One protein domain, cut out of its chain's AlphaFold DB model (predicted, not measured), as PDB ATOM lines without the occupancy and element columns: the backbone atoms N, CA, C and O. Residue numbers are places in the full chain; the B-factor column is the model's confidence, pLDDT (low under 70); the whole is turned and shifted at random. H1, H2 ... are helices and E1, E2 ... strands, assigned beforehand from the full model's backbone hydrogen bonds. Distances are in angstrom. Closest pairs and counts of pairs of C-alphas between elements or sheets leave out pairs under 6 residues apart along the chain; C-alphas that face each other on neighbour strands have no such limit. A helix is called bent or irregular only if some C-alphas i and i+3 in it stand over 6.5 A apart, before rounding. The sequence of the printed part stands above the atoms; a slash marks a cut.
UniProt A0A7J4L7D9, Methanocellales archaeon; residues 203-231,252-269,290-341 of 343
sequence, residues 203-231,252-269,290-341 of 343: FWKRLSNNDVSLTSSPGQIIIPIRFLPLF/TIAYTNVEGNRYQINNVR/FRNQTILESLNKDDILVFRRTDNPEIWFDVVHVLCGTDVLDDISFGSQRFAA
ATOM      1  N   PHE A 203     119.755 191.618 110.851       84.19
ATOM      2  CA  PHE A 203     120.147 190.241 111.110       84.19
ATOM      3  C   PHE A 203     118.933 189.421 111.488       84.19
ATOM      4  O   PHE A 203     117.924 189.966 111.921       84.19
ATOM      5  N   TRP A 204     119.029 188.106 111.359       85.25
ATOM      6  CA  TRP A 204     118.025 187.228 111.929       85.25
ATOM      7  C   TRP A 204     118.641 186.267 112.928       85.25
ATOM      8  O   TRP A 204     119.835 185.995 112.893       85.25
ATOM      9  N   LYS A 205     117.830 185.779 113.859       86.44
ATOM     10  CA  LYS A 205     118.243 184.846 114.899       86.44
ATOM     11  C   LYS A 205     117.240 183.708 114.963       86.44
ATOM     12  O   LYS A 205     116.095 183.931 115.343       86.44
ATOM     13  N   ARG A 206     117.700 182.494 114.661       86.50
ATOM     14  CA  ARG A 206     116.965 181.272 114.991       86.50
ATOM     15  C   ARG A 206     117.057 181.008 116.488       86.50
ATOM     16  O   ARG A 206     118.162 180.933 117.026       86.50
ATOM     17  N   LEU A 207     115.927 180.913 117.172       89.38
ATOM     18  CA  LEU A 207     115.836 180.814 118.624       89.38
ATOM     19  C   LEU A 207     116.268 179.433 119.127       89.38
ATOM     20  O   LEU A 207     115.882 178.397 118.598       89.38
ATOM     21  N   SER A 208     117.090 179.415 120.171       89.94
ATOM     22  CA  SER A 208     117.505 178.204 120.879       89.94
ATOM     23  C   SER A 208     116.624 177.964 122.106       89.94
ATOM     24  O   SER A 208     115.918 178.864 122.555       89.94
ATOM     25  N   ASN A 209     116.748 176.787 122.727       88.19
ATOM     26  CA  ASN A 209     116.062 176.469 123.989       88.19
ATOM     27  C   ASN A 209     116.301 177.512 125.094       88.19
ATOM     28  O   ASN A 209     115.426 177.740 125.922       88.19
ATOM     29  N   ASN A 210     117.483 178.139 125.122       87.19
ATOM     30  CA  ASN A 210     117.802 179.146 126.134       87.19
ATOM     31  C   ASN A 210     117.110 180.485 125.854       87.19
ATOM     32  O   ASN A 210     116.773 181.189 126.800       87.19
ATOM     33  N   ASP A 211     116.895 180.818 124.579       89.31
ATOM     34  CA  ASP A 211     116.307 182.098 124.169       89.31
ATOM     35  C   ASP A 211     114.808 182.167 124.483       89.31
ATOM     36  O   ASP A 211     114.289 183.243 124.768       89.31
ATOM     37  N   VAL A 212     114.133 181.014 124.464       89.31
ATOM     38  CA  VAL A 212     112.697 180.871 124.764       89.31
ATOM     39  C   VAL A 212     112.430 180.376 126.186       89.31
ATOM     40  O   VAL A 212     111.306 180.028 126.540       89.31
ATOM     41  N   SER A 213     113.463 180.319 127.030       86.19
ATOM     42  CA  SER A 213     113.296 179.862 128.405       86.19
ATOM     43  C   SER A 213     112.566 180.902 129.258       86.19
ATOM     44  O   SER A 213     113.036 182.027 129.440       86.19
ATOM     45  N   LEU A 214     111.462 180.479 129.879       82.81
ATOM     46  CA  LEU A 214     110.677 181.288 130.818       82.81
ATOM     47  C   LEU A 214     111.276 181.331 132.236       82.81
ATOM     48  O   LEU A 214     110.800 182.073 133.090       82.81
ATOM     49  N   THR A 215     112.325 180.547 132.515       76.00
ATOM     50  CA  THR A 215     112.912 180.445 133.865       76.00
ATOM     51  C   THR A 215     113.776 181.645 134.243       76.00
ATOM     52  O   THR A 215     114.100 181.838 135.413       76.00
ATOM     53  N   SER A 216     114.185 182.441 133.259       59.69
ATOM     54  CA  SER A 216     115.107 183.562 133.422       59.69
ATOM     55  C   SER A 216     114.325 184.843 133.165       59.69
ATOM     56  O   SER A 216     114.177 185.209 132.013       59.69
ATOM     57  N   SER A 217     113.786 185.533 134.172       51.62
ATOM     58  CA  SER A 217     113.040 186.786 133.931       51.62
ATOM     59  C   SER A 217     113.996 187.936 133.566       51.62
ATOM     60  O   SER A 217     114.994 188.114 134.274       51.62
ATOM     61  N   PRO A 218     113.748 188.742 132.506       52.00
ATOM     62  CA  PRO A 218     112.569 188.812 131.615       52.00
ATOM     63  C   PRO A 218     112.742 188.128 130.228       52.00
ATOM     64  O   PRO A 218     112.426 188.714 129.194       52.00
ATOM     65  N   GLY A 219     113.280 186.913 130.184       63.66
ATOM     66  CA  GLY A 219     113.755 186.219 128.982       63.66
ATOM     67  C   GLY A 219     115.015 186.887 128.432       63.66
ATOM     68  O   GLY A 219     115.130 188.111 128.458       63.66
ATOM     69  N   GLN A 220     116.002 186.121 127.967       83.31
ATOM     70  CA  GLN A 220     117.203 186.694 127.349       83.31
ATOM     71  C   GLN A 220     117.505 185.968 126.048       83.31
ATOM     72  O   GLN A 220     117.989 184.841 126.056       83.31
ATOM     73  N   ILE A 221     117.241 186.654 124.939       91.06
ATOM     74  CA  ILE A 221     117.647 186.218 123.610       91.06
ATOM     75  C   ILE A 221     119.115 186.598 123.446       91.06
ATOM     76  O   ILE A 221     119.479 187.778 123.505       91.06
ATOM     77  N   ILE A 222     119.967 185.596 123.262       89.94
ATOM     78  CA  ILE A 222     121.402 185.773 123.078       89.94
ATOM     79  C   ILE A 222     121.661 186.136 121.620       89.94
ATOM     80  O   ILE A 222     121.426 185.354 120.698       89.94
ATOM     81  N   ILE A 223     122.189 187.334 121.413       89.12
ATOM     82  CA  ILE A 223     122.572 187.863 120.113       89.12
ATOM     83  C   ILE A 223     124.107 187.880 120.042       89.12
ATOM     84  O   ILE A 223     124.764 188.423 120.938       89.12
ATOM     85  N   PRO A 224     124.712 187.276 119.002       80.88
ATOM     86  CA  PRO A 224     126.161 187.266 118.842       80.88
ATOM     87  C   PRO A 224     126.768 188.673 118.837       80.88
ATOM     88  O   PRO A 224     126.242 189.581 118.193       80.88
ATOM     89  N   ILE A 225     127.927 188.832 119.485       82.50
ATOM     90  CA  ILE A 225     128.584 190.138 119.663       82.50
ATOM     91  C   ILE A 225     128.903 190.863 118.348       82.50
ATOM     92  O   ILE A 225     128.951 192.087 118.319       82.50
ATOM     93  N   ARG A 226     129.038 190.137 117.230       75.31
ATOM     94  CA  ARG A 226     129.235 190.728 115.894       75.31
ATOM     95  C   ARG A 226     128.121 191.691 115.466       75.31
ATOM     96  O   ARG A 226     128.352 192.505 114.583       75.31
ATOM     97  N   PHE A 227     126.931 191.602 116.067       83.44
ATOM     98  CA  PHE A 227     125.814 192.513 115.799       83.44
ATOM     99  C   PHE A 227     125.788 193.727 116.724       83.44
ATOM    100  O   PHE A 227     124.901 194.556 116.570       83.44
ATOM    101  N   LEU A 228     126.749 193.861 117.646       85.00
ATOM    102  CA  LEU A 228     126.868 195.017 118.542       85.00
ATOM    103  C   LEU A 228     126.801 196.352 117.799       85.00
ATOM    104  O   LEU A 228     126.082 197.218 118.290       85.00
ATOM    105  N   PRO A 229     127.441 196.513 116.621       83.44
ATOM    106  CA  PRO A 229     127.313 197.746 115.859       83.44
ATOM    107  C   PRO A 229     125.846 198.113 115.563       83.44
ATOM    108  O   PRO A 229     125.476 199.276 115.607       83.44
ATOM    109  N   LEU A 230     124.961 197.145 115.305       85.12
ATOM    110  CA  LEU A 230     123.582 197.433 114.888       85.12
ATOM    111  C   LEU A 230     122.703 198.023 116.004       85.12
ATOM    112  O   LEU A 230     121.612 198.519 115.717       85.12
ATOM    113  N   PHE A 231     123.133 197.952 117.262       89.56
ATOM    114  CA  PHE A 231     122.391 198.469 118.412       89.56
ATOM    115  C   PHE A 231     122.683 199.962 118.645       89.56
ATOM    116  O   PHE A 231     123.725 200.448 118.212       89.56
ATOM    117  N   THR A 252     113.121 201.605 121.387       91.88
ATOM    118  CA  THR A 252     111.810 201.233 120.844       91.88
ATOM    119  C   THR A 252     111.981 200.410 119.573       91.88
ATOM    120  O   THR A 252     112.870 200.684 118.765       91.88
ATOM    121  N   ILE A 253     111.126 199.403 119.390       94.75
ATOM    122  CA  ILE A 253     111.045 198.595 118.165       94.75
ATOM    123  C   ILE A 253     109.604 198.511 117.656       94.75
ATOM    124  O   ILE A 253     108.656 198.672 118.425       94.75
ATOM    125  N   ALA A 254     109.444 198.192 116.376       90.94
ATOM    126  CA  ALA A 254     108.219 197.610 115.848       90.94
ATOM    127  C   ALA A 254     108.376 196.087 115.866       90.94
ATOM    128  O   ALA A 254     109.415 195.578 115.470       90.94
ATOM    129  N   TYR A 255     107.369 195.366 116.339       93.56
ATOM    130  CA  TYR A 255     107.327 193.911 116.378       93.56
ATOM    131  C   TYR A 255     106.119 193.416 115.589       93.56
ATOM    132  O   TYR A 255     104.998 193.815 115.891       93.56
ATOM    133  N   THR A 256     106.332 192.548 114.610       88.00
ATOM    134  CA  THR A 256     105.268 191.890 113.847       88.00
ATOM    135  C   THR A 256     105.216 190.421 114.247       88.00
ATOM    136  O   THR A 256     106.210 189.710 114.085       88.00
ATOM    137  N   ASN A 257     104.086 189.979 114.804       84.81
ATOM    138  CA  ASN A 257     103.898 188.585 115.211       84.81
ATOM    139  C   ASN A 257     103.643 187.669 113.994       84.81
ATOM    140  O   ASN A 257     103.485 188.135 112.865       84.81
ATOM    141  N   VAL A 258     103.544 186.360 114.236       82.12
ATOM    142  CA  VAL A 258     103.298 185.343 113.193       82.12
ATOM    143  C   VAL A 258     101.951 185.482 112.472       82.12
ATOM    144  O   VAL A 258     101.781 184.938 111.388       82.12
ATOM    145  N   GLU A 259     100.998 186.220 113.044       80.44
ATOM    146  CA  GLU A 259      99.692 186.514 112.438       80.44
ATOM    147  C   GLU A 259      99.728 187.784 111.567       80.44
ATOM    148  O   GLU A 259      98.721 188.152 110.967       80.44
ATOM    149  N   GLY A 260     100.871 188.479 111.509       75.25
ATOM    150  CA  GLY A 260     101.031 189.751 110.801       75.25
ATOM    151  C   GLY A 260     100.603 190.981 111.608       75.25
ATOM    152  O   GLY A 260     100.648 192.100 111.094       75.25
ATOM    153  N   ASN A 261     100.222 190.815 112.876       79.38
ATOM    154  CA  ASN A 261      99.862 191.925 113.749       79.38
ATOM    155  C   ASN A 261     101.123 192.681 114.185       79.38
ATOM    156  O   ASN A 261     102.043 192.099 114.767       79.38
ATOM    157  N   ARG A 262     101.156 193.989 113.908       88.31
ATOM    158  CA  ARG A 262     102.290 194.878 114.200       88.31
ATOM    159  C   ARG A 262     102.046 195.684 115.476       88.31
ATOM    160  O   ARG A 262     101.030 196.361 115.612       88.31
ATOM    161  N   TYR A 263     103.019 195.668 116.379       88.62
ATOM    162  CA  TYR A 263     102.998 196.324 117.683       88.62
ATOM    163  C   TYR A 263     104.233 197.205 117.850       88.62
ATOM    164  O   TYR A 263     105.339 196.791 117.522       88.62
ATOM    165  N   GLN A 264     104.084 198.400 118.417       91.19
ATOM    166  CA  GLN A 264     105.233 199.182 118.866       91.19
ATOM    167  C   GLN A 264     105.571 198.799 120.308       91.19
ATOM    168  O   GLN A 264     104.751 198.966 121.210       91.19
ATOM    169  N   ILE A 265     106.779 198.282 120.525       90.06
ATOM    170  CA  ILE A 265     107.256 197.887 121.848       90.06
ATOM    171  C   ILE A 265     108.261 198.925 122.319       90.06
ATOM    172  O   ILE A 265     109.403 198.985 121.860       90.06
ATOM    173  N   ASN A 266     107.806 199.752 123.251       86.81
ATOM    174  CA  ASN A 266     108.648 200.727 123.919       86.81
ATOM    175  C   ASN A 266     109.465 200.021 125.008       86.81
ATOM    176  O   ASN A 266     108.974 199.087 125.644       86.81
ATOM    177  N   ASN A 267     110.672 200.518 125.285       89.31
ATOM    178  CA  ASN A 267     111.496 200.058 126.405       89.31
ATOM    179  C   ASN A 267     111.945 198.587 126.288       89.31
ATOM    180  O   ASN A 267     112.041 197.891 127.299       89.31
ATOM    181  N   VAL A 268     112.265 198.106 125.080       93.06
ATOM    182  CA  VAL A 268     113.050 196.866 124.949       93.06
ATOM    183  C   VAL A 268     114.456 197.098 125.488       93.06
ATOM    184  O   VAL A 268     114.921 198.237 125.537       93.06
ATOM    185  N   ARG A 269     115.147 196.039 125.920       94.38
ATOM    186  CA  ARG A 269     116.480 196.167 126.527       94.38
ATOM    187  C   ARG A 269     117.497 195.301 125.805       94.38
ATOM    188  O   ARG A 269     117.253 194.116 125.599       94.38
ATOM    189  N   PHE A 290     112.489 191.657 124.921       91.00
ATOM    190  CA  PHE A 290     111.300 192.441 124.595       91.00
ATOM    191  C   PHE A 290     110.698 193.138 125.819       91.00
ATOM    192  O   PHE A 290     109.888 194.044 125.657       91.00
ATOM    193  N   ARG A 291     111.049 192.703 127.042       90.50
ATOM    194  CA  ARG A 291     110.394 193.127 128.294       90.50
ATOM    195  C   ARG A 291     108.863 193.025 128.231       90.50
ATOM    196  O   ARG A 291     108.154 193.796 128.870       90.50
ATOM    197  N   ASN A 292     108.376 192.045 127.475       88.25
ATOM    198  CA  ASN A 292     106.970 191.757 127.260       88.25
ATOM    199  C   ASN A 292     106.771 190.243 127.395       88.25
ATOM    200  O   ASN A 292     107.276 189.474 126.576       88.25
ATOM    201  N   GLN A 293     106.072 189.837 128.455       85.69
ATOM    202  CA  GLN A 293     105.875 188.431 128.801       85.69
ATOM    203  C   GLN A 293     105.060 187.693 127.734       85.69
ATOM    204  O   GLN A 293     105.421 186.586 127.357       85.69
ATOM    205  N   THR A 294     104.022 188.332 127.189       87.19
ATOM    206  CA  THR A 294     103.172 187.748 126.143       87.19
ATOM    207  C   THR A 294     103.958 187.459 124.868       87.19
ATOM    208  O   THR A 294     103.777 186.407 124.265       87.19
ATOM    209  N   ILE A 295     104.871 188.357 124.475       90.06
ATOM    210  CA  ILE A 295     105.764 188.093 123.338       90.06
ATOM    211  C   ILE A 295     106.667 186.906 123.661       90.06
ATOM    212  O   ILE A 295     106.731 185.982 122.863       90.06
ATOM    213  N   LEU A 296     107.319 186.890 124.828       88.81
ATOM    214  CA  LEU A 296     108.223 185.803 125.209       88.81
ATOM    215  C   LEU A 296     107.528 184.430 125.219       88.81
ATOM    216  O   LEU A 296     108.094 183.468 124.716       88.81
ATOM    217  N   GLU A 297     106.305 184.350 125.746       89.56
ATOM    218  CA  GLU A 297     105.491 183.124 125.784       89.56
ATOM    219  C   GLU A 297     105.050 182.643 124.396       89.56
ATOM    220  O   GLU A 297     104.750 181.464 124.229       89.56
ATOM    221  N   SER A 298     105.030 183.534 123.400       89.81
ATOM    222  CA  SER A 298     104.700 183.182 122.015       89.81
ATOM    223  C   SER A 298     105.880 182.614 121.219       89.81
ATOM    224  O   SER A 298     105.668 182.036 120.154       89.81
ATOM    225  N   LEU A 299     107.116 182.776 121.705       91.38
ATOM    226  CA  LEU A 299     108.319 182.342 120.996       91.38
ATOM    227  C   LEU A 299     108.602 180.859 121.242       91.38
ATOM    228  O   LEU A 299     108.681 180.416 122.387       91.38
ATOM    229  N   ASN A 300     108.865 180.110 120.172       91.19
ATOM    230  CA  ASN A 300     109.265 178.710 120.248       91.19
ATOM    231  C   ASN A 300     110.717 178.507 119.822       91.19
ATOM    232  O   ASN A 300     111.330 179.313 119.118       91.19
ATOM    233  N   LYS A 301     111.295 177.392 120.272       90.25
ATOM    234  CA  LYS A 301     112.589 176.936 119.774       90.25
ATOM    235  C   LYS A 301     112.501 176.768 118.252       90.25
ATOM    236  O   LYS A 301     111.503 176.271 117.747       90.25
ATOM    237  N   ASP A 302     113.571 177.144 117.565       86.38
ATOM    238  CA  ASP A 302     113.739 177.095 116.114       86.38
ATOM    239  C   ASP A 302     112.920 178.147 115.328       86.38
ATOM    240  O   ASP A 302     113.165 178.313 114.132       86.38
ATOM    241  N   ASP A 303     112.059 178.940 115.984       88.88
ATOM    242  CA  ASP A 303     111.481 180.154 115.384       88.88
ATOM    243  C   ASP A 303     112.579 181.157 115.015       88.88
ATOM    244  O   ASP A 303     113.672 181.167 115.592       88.88
ATOM    245  N   ILE A 304     112.289 182.044 114.069       88.00
ATOM    246  CA  ILE A 304     113.223 183.063 113.594       88.00
ATOM    247  C   ILE A 304     112.696 184.448 113.957       88.00
ATOM    248  O   ILE A 304     111.561 184.806 113.651       88.00
ATOM    249  N   LEU A 305     113.557 185.259 114.568       92.25
ATOM    250  CA  LEU A 305     113.350 186.700 114.696       92.25
ATOM    251  C   LEU A 305     114.226 187.428 113.684       92.25
ATOM    252  O   LEU A 305     115.446 187.268 113.712       92.25
ATOM    253  N   VAL A 306     113.626 188.240 112.820       86.62
ATOM    254  CA  VAL A 306     114.327 189.055 111.817       86.62
ATOM    255  C   VAL A 306     114.328 190.508 112.270       86.62
ATOM    256  O   VAL A 306     113.275 191.125 112.314       86.62
ATOM    257  N   PHE A 307     115.495 191.061 112.587       92.25
ATOM    258  CA  PHE A 307     115.704 192.447 113.007       92.25
ATOM    259  C   PHE A 307     116.174 193.288 111.821       92.25
ATOM    260  O   PHE A 307     117.236 193.013 111.261       92.25
ATOM    261  N   ARG A 308     115.435 194.342 111.471       86.81
ATOM    262  CA  ARG A 308     115.757 195.271 110.374       86.81
ATOM    263  C   ARG A 308     115.931 196.681 110.892       86.81
ATOM    264  O   ARG A 308     115.078 197.142 111.643       86.81
ATOM    265  N   ARG A 309     116.998 197.385 110.503       86.25
ATOM    266  CA  ARG A 309     117.073 198.830 110.758       86.25
ATOM    267  C   ARG A 309     115.934 199.530 110.026       86.25
ATOM    268  O   ARG A 309     115.562 199.123 108.929       86.25
ATOM    269  N   THR A 310     115.384 200.555 110.660       78.94
ATOM    270  CA  THR A 310     114.317 201.367 110.074       78.94
ATOM    271  C   THR A 310     114.816 202.782 109.834       78.94
ATOM    272  O   THR A 310     115.722 203.247 110.529       78.94
ATOM    273  N   ASP A 311     114.187 203.463 108.881       75.75
ATOM    274  CA  ASP A 311     114.407 204.889 108.629       75.75
ATOM    275  C   ASP A 311     113.594 205.771 109.595       75.75
ATOM    276  O   ASP A 311     113.744 206.991 109.606       75.75
ATOM    277  N   ASN A 312     112.728 205.170 110.424       76.81
ATOM    278  CA  ASN A 312     111.963 205.888 111.432       76.81
ATOM    279  C   ASN A 312     112.860 206.173 112.655       76.81
ATOM    280  O   ASN A 312     113.274 205.231 113.339       76.81
ATOM    281  N   PRO A 313     113.124 207.448 112.996       75.12
ATOM    282  CA  PRO A 313     114.009 207.807 114.104       75.12
ATOM    283  C   PRO A 313     113.487 207.370 115.482       75.12
ATOM    284  O   PRO A 313     114.274 207.255 116.421       75.12
ATOM    285  N   GLU A 314     112.188 207.097 115.621       82.50
ATOM    286  CA  GLU A 314     111.573 206.625 116.868       82.50
ATOM    287  C   GLU A 314     111.622 205.099 117.026       82.50
ATOM    288  O   GLU A 314     111.360 204.581 118.111       82.50
ATOM    289  N   ILE A 315     111.947 204.359 115.959       86.25
ATOM    290  CA  ILE A 315     111.908 202.895 115.924       86.25
ATOM    291  C   ILE A 315     113.270 202.365 115.485       86.25
ATOM    292  O   ILE A 315     113.653 202.430 114.320       86.25
ATOM    293  N   TRP A 316     114.014 201.765 116.412       91.06
ATOM    294  CA  TRP A 316     115.370 201.318 116.109       91.06
ATOM    295  C   TRP A 316     115.403 200.074 115.214       91.06
ATOM    296  O   TRP A 316     116.235 199.989 114.306       91.06
ATOM    297  N   PHE A 317     114.506 199.118 115.460       93.25
ATOM    298  CA  PHE A 317     114.353 197.923 114.634       93.25
ATOM    299  C   PHE A 317     112.890 197.660 114.276       93.25
ATOM    300  O   PHE A 317     112.004 197.846 115.110       93.25
ATOM    301  N   ASP A 318     112.660 197.167 113.061       88.94
ATOM    302  CA  ASP A 318     111.477 196.393 112.685       88.94
ATOM    303  C   ASP A 318     111.811 194.910 112.887       88.94
ATOM    304  O   ASP A 318     112.774 194.404 112.308       88.94
ATOM    305  N   VAL A 319     111.083 194.237 113.773       93.56
ATOM    306  CA  VAL A 319     111.347 192.866 114.213       93.56
ATOM    307  C   VAL A 319     110.192 191.976 113.790       93.56
ATOM    308  O   VAL A 319     109.078 192.140 114.271       93.56
ATOM    309  N   VAL A 320     110.449 191.007 112.917       88.94
ATOM    310  CA  VAL A 320     109.424 190.076 112.418       88.94
ATOM    311  C   VAL A 320     109.642 188.690 113.017       88.94
ATOM    312  O   VAL A 320     110.761 188.176 112.979       88.94
ATOM    313  N   HIS A 321     108.582 188.088 113.559       91.38
ATOM    314  CA  HIS A 321     108.569 186.709 114.060       91.38
ATOM    315  C   HIS A 321     108.073 185.748 112.979       91.38
ATOM    316  O   HIS A 321     106.972 185.898 112.455       91.38
ATOM    317  N   VAL A 322     108.903 184.761 112.653       85.75
ATOM    318  CA  VAL A 322     108.649 183.728 111.644       85.75
ATOM    319  C   VAL A 322     108.712 182.350 112.314       85.75
ATOM    320  O   VAL A 322     109.624 182.086 113.097       85.75
ATOM    321  N   LEU A 323     107.742 181.480 112.019       81.19
ATOM    322  CA  LEU A 323     107.647 180.133 112.596       81.19
ATOM    323  C   LEU A 323     108.734 179.182 112.076       81.19
ATOM    324  O   LEU A 323     109.159 179.266 110.925       81.19
ATOM    325  N   CYS A 324     109.125 178.217 112.909       64.88
ATOM    326  CA  CYS A 324     109.953 177.086 112.493       64.88
ATOM    327  C   CYS A 324     109.274 176.244 111.388       64.88
ATOM    328  O   CYS A 324     108.160 175.755 111.568       64.88
ATOM    329  N   GLY A 325     109.980 175.988 110.281       52.88
ATOM    330  CA  GLY A 325     109.566 175.018 109.254       52.88
ATOM    331  C   GLY A 325     108.666 175.562 108.144       52.88
ATOM    332  O   GLY A 325     108.190 174.785 107.322       52.88
ATOM    333  N   THR A 326     108.440 176.871 108.087       52.00
ATOM    334  CA  THR A 326     107.917 177.501 106.878       52.00
ATOM    335  C   THR A 326     109.080 177.751 105.908       52.00
ATOM    336  O   THR A 326     110.104 178.310 106.306       52.00
ATOM    337  N   ASP A 327     108.932 177.368 104.630       42.59
ATOM    338  CA  ASP A 327     109.859 177.679 103.514       42.59
ATOM    339  C   ASP A 327     109.851 179.186 103.168       42.59
ATOM    340  O   ASP A 327     109.942 179.625 102.028       42.59
ATOM    341  N   VAL A 328     109.713 180.027 104.188       44.03
ATOM    342  CA  VAL A 328     109.623 181.478 104.085       44.03
ATOM    343  C   VAL A 328     111.023 182.080 103.948       44.03
ATOM    344  O   VAL A 328     111.139 183.256 103.659       44.03
ATOM    345  N   LEU A 329     112.110 181.306 104.052       41.31
ATOM    346  CA  LEU A 329     113.444 181.812 103.700       41.31
ATOM    347  C   LEU A 329     113.583 182.132 102.199       41.31
ATOM    348  O   LEU A 329     114.374 183.018 101.876       41.31
ATOM    349  N   ASP A 330     112.782 181.500 101.330       35.19
ATOM    350  CA  ASP A 330     112.741 181.788  99.887       35.19
ATOM    351  C   ASP A 330     111.739 182.911  99.537       35.19
ATOM    352  O   ASP A 330     112.011 183.716  98.649       35.19
ATOM    353  N   ASP A 331     110.636 183.044 100.291       34.03
ATOM    354  CA  ASP A 331     109.625 184.111 100.130       34.03
ATOM    355  C   ASP A 331     109.891 185.365 100.997       34.03
ATOM    356  O   ASP A 331     109.204 186.382 100.882       34.03
ATOM    357  N   ILE A 332     110.953 185.367 101.816       40.00
ATOM    358  CA  ILE A 332     111.587 186.580 102.362       40.00
ATOM    359  C   ILE A 332     112.418 187.244 101.231       40.00
ATOM    360  O   ILE A 332     113.533 187.715 101.433       40.00
ATOM    361  N   SER A 333     111.865 187.370 100.020       37.31
ATOM    362  CA  SER A 333     112.339 188.324  99.013       37.31
ATOM    363  C   SER A 333     111.865 189.725  99.411       37.31
ATOM    364  O   SER A 333     110.943 190.302  98.836       37.31
ATOM    365  N   PHE A 334     112.461 190.262 100.475       39.84
ATOM    366  CA  PHE A 334     112.250 191.642 100.898       39.84
ATOM    367  C   PHE A 334     113.144 192.526 100.037       39.84
ATOM    368  O   PHE A 334     114.354 192.306  99.995       39.84
ATOM    369  N   GLY A 335     112.540 193.489  99.334       32.06
ATOM    370  CA  GLY A 335     113.235 194.402  98.423       32.06
ATOM    371  C   GLY A 335     114.589 194.865  98.967       32.06
ATOM    372  O   GLY A 335     114.669 195.280 100.118       32.06
ATOM    373  N   SER A 336     115.631 194.689  98.148       28.45
ATOM    374  CA  SER A 336     117.025 195.170  98.275       28.45
ATOM    375  C   SER A 336     117.756 195.087  99.638       28.45
ATOM    376  O   SER A 336     118.912 195.495  99.725       28.45
ATOM    377  N   GLN A 337     117.194 194.498 100.699       34.91
ATOM    378  CA  GLN A 337     117.785 194.512 102.046       34.91
ATOM    379  C   GLN A 337     118.335 193.138 102.465       34.91
ATOM    380  O   GLN A 337     117.610 192.157 102.639       34.91
ATOM    381  N   ARG A 338     119.660 193.062 102.641       33.47
ATOM    382  CA  ARG A 338     120.419 191.836 102.953       33.47
ATOM    383  C   ARG A 338     120.450 191.557 104.467       33.47
ATOM    384  O   ARG A 338     121.101 192.288 105.209       33.47
ATOM    385  N   PHE A 339     119.858 190.446 104.917       34.38
ATOM    386  CA  PHE A 339     119.974 189.948 106.302       34.38
ATOM    387  C   PHE A 339     121.047 188.856 106.427       34.38
ATOM    388  O   PHE A 339     121.160 187.981 105.570       34.38
ATOM    389  N   ALA A 340     121.843 188.890 107.501       31.84
ATOM    390  CA  ALA A 340     122.833 187.855 107.804       31.84
ATOM    391  C   ALA A 340     122.178 186.594 108.391       31.84
ATOM    392  O   ALA A 340     121.427 186.688 109.364       31.84
ATOM    393  N   ALA A 341     122.523 185.428 107.835       27.36
ATOM    394  CA  ALA A 341     122.043 184.135 108.296       27.36
ATOM    395  C   ALA A 341     122.699 183.613 109.581       27.36
ATOM    396  O   ALA A 341     123.916 183.725 109.733       27.36
TER     397      ALA A 341
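What this domain is: This is residues 203 to 231, 252 to 269 and 290 to 341 of the 343 residues of a protein of Methanocellales archaeon (UniProt A0A7J4L7D9). One strongly twisted sheet of five strands makes the body, with the short E2 and H1 beside its E1 edge and H2 off the sheet. The link at residues 207 to 220 and the tail after H3 reach toward opposite ends, and residues 330 to 336 stick out free. The printed part has 99 residues, under half in named elements, in the order E1 E2 H1 E3 E4 H2 E5 E6 H3, a mixed class. The mixed sheet runs E1 E5 E6 E3 E4; the whole is compact, radius of gyration of the C-alphas 13.1 A, spans 39 by 32 by 29 A.

Where its parts are: E1 is residues 203 to 206, from C-alpha 203 at (120.147, 190.241, 111.110). E2 is 221 to 224, H1 225 to 230, E3 252 to 256 with 13.4 A, and E4 262 to 269 with 18.8 A. H2 is 293 to 298, E5 304 to 309 with 16.5 A, E6 317 to 322 with 15.6 A, and H3 328 to 331, ending at (109.625, 184.111, 100.130).

How they stand to each other: E1 and E5 are antiparallel, with N 205 and O 305 2.8 A apart. Hairpin E5 and E6 has N 306 and O 320 at 2.9 A. E6 and E3 are parallel, with N 319 and O 254 at 2.7 A. Hairpin E3 and E4 has N 255 and O 263 at 2.7 A; E4 bends by 69 degrees at residue 266. E2 pairs with no named strand; its closest C-alpha to E1 is Ile 223, 7.4 A from that of Lys 205. H1 only grazes the sheet with residues 227 to 230; it is irregular, C-alphas 226 and 229 being 7.3 A apart. H2 and H3 are not on the sheet. Every O i to N i+4 pair is within hydrogen-bond range in H2, 0 of 2 in H1 with 2 of 3 O i to N i+3 pairs, and H3 is too short for one.

The domain as a whole: The farthest C-alphas, of Thr 215 and Ser 336, are 38.7 A apart. Cuts leave gaps of 11.2 A between C-alphas 231 and 252 and 6.7 A between 269 and 290. The link E1 to E2 is long. Residues 216 to 219 and 324 to 341 have pLDDT under 70.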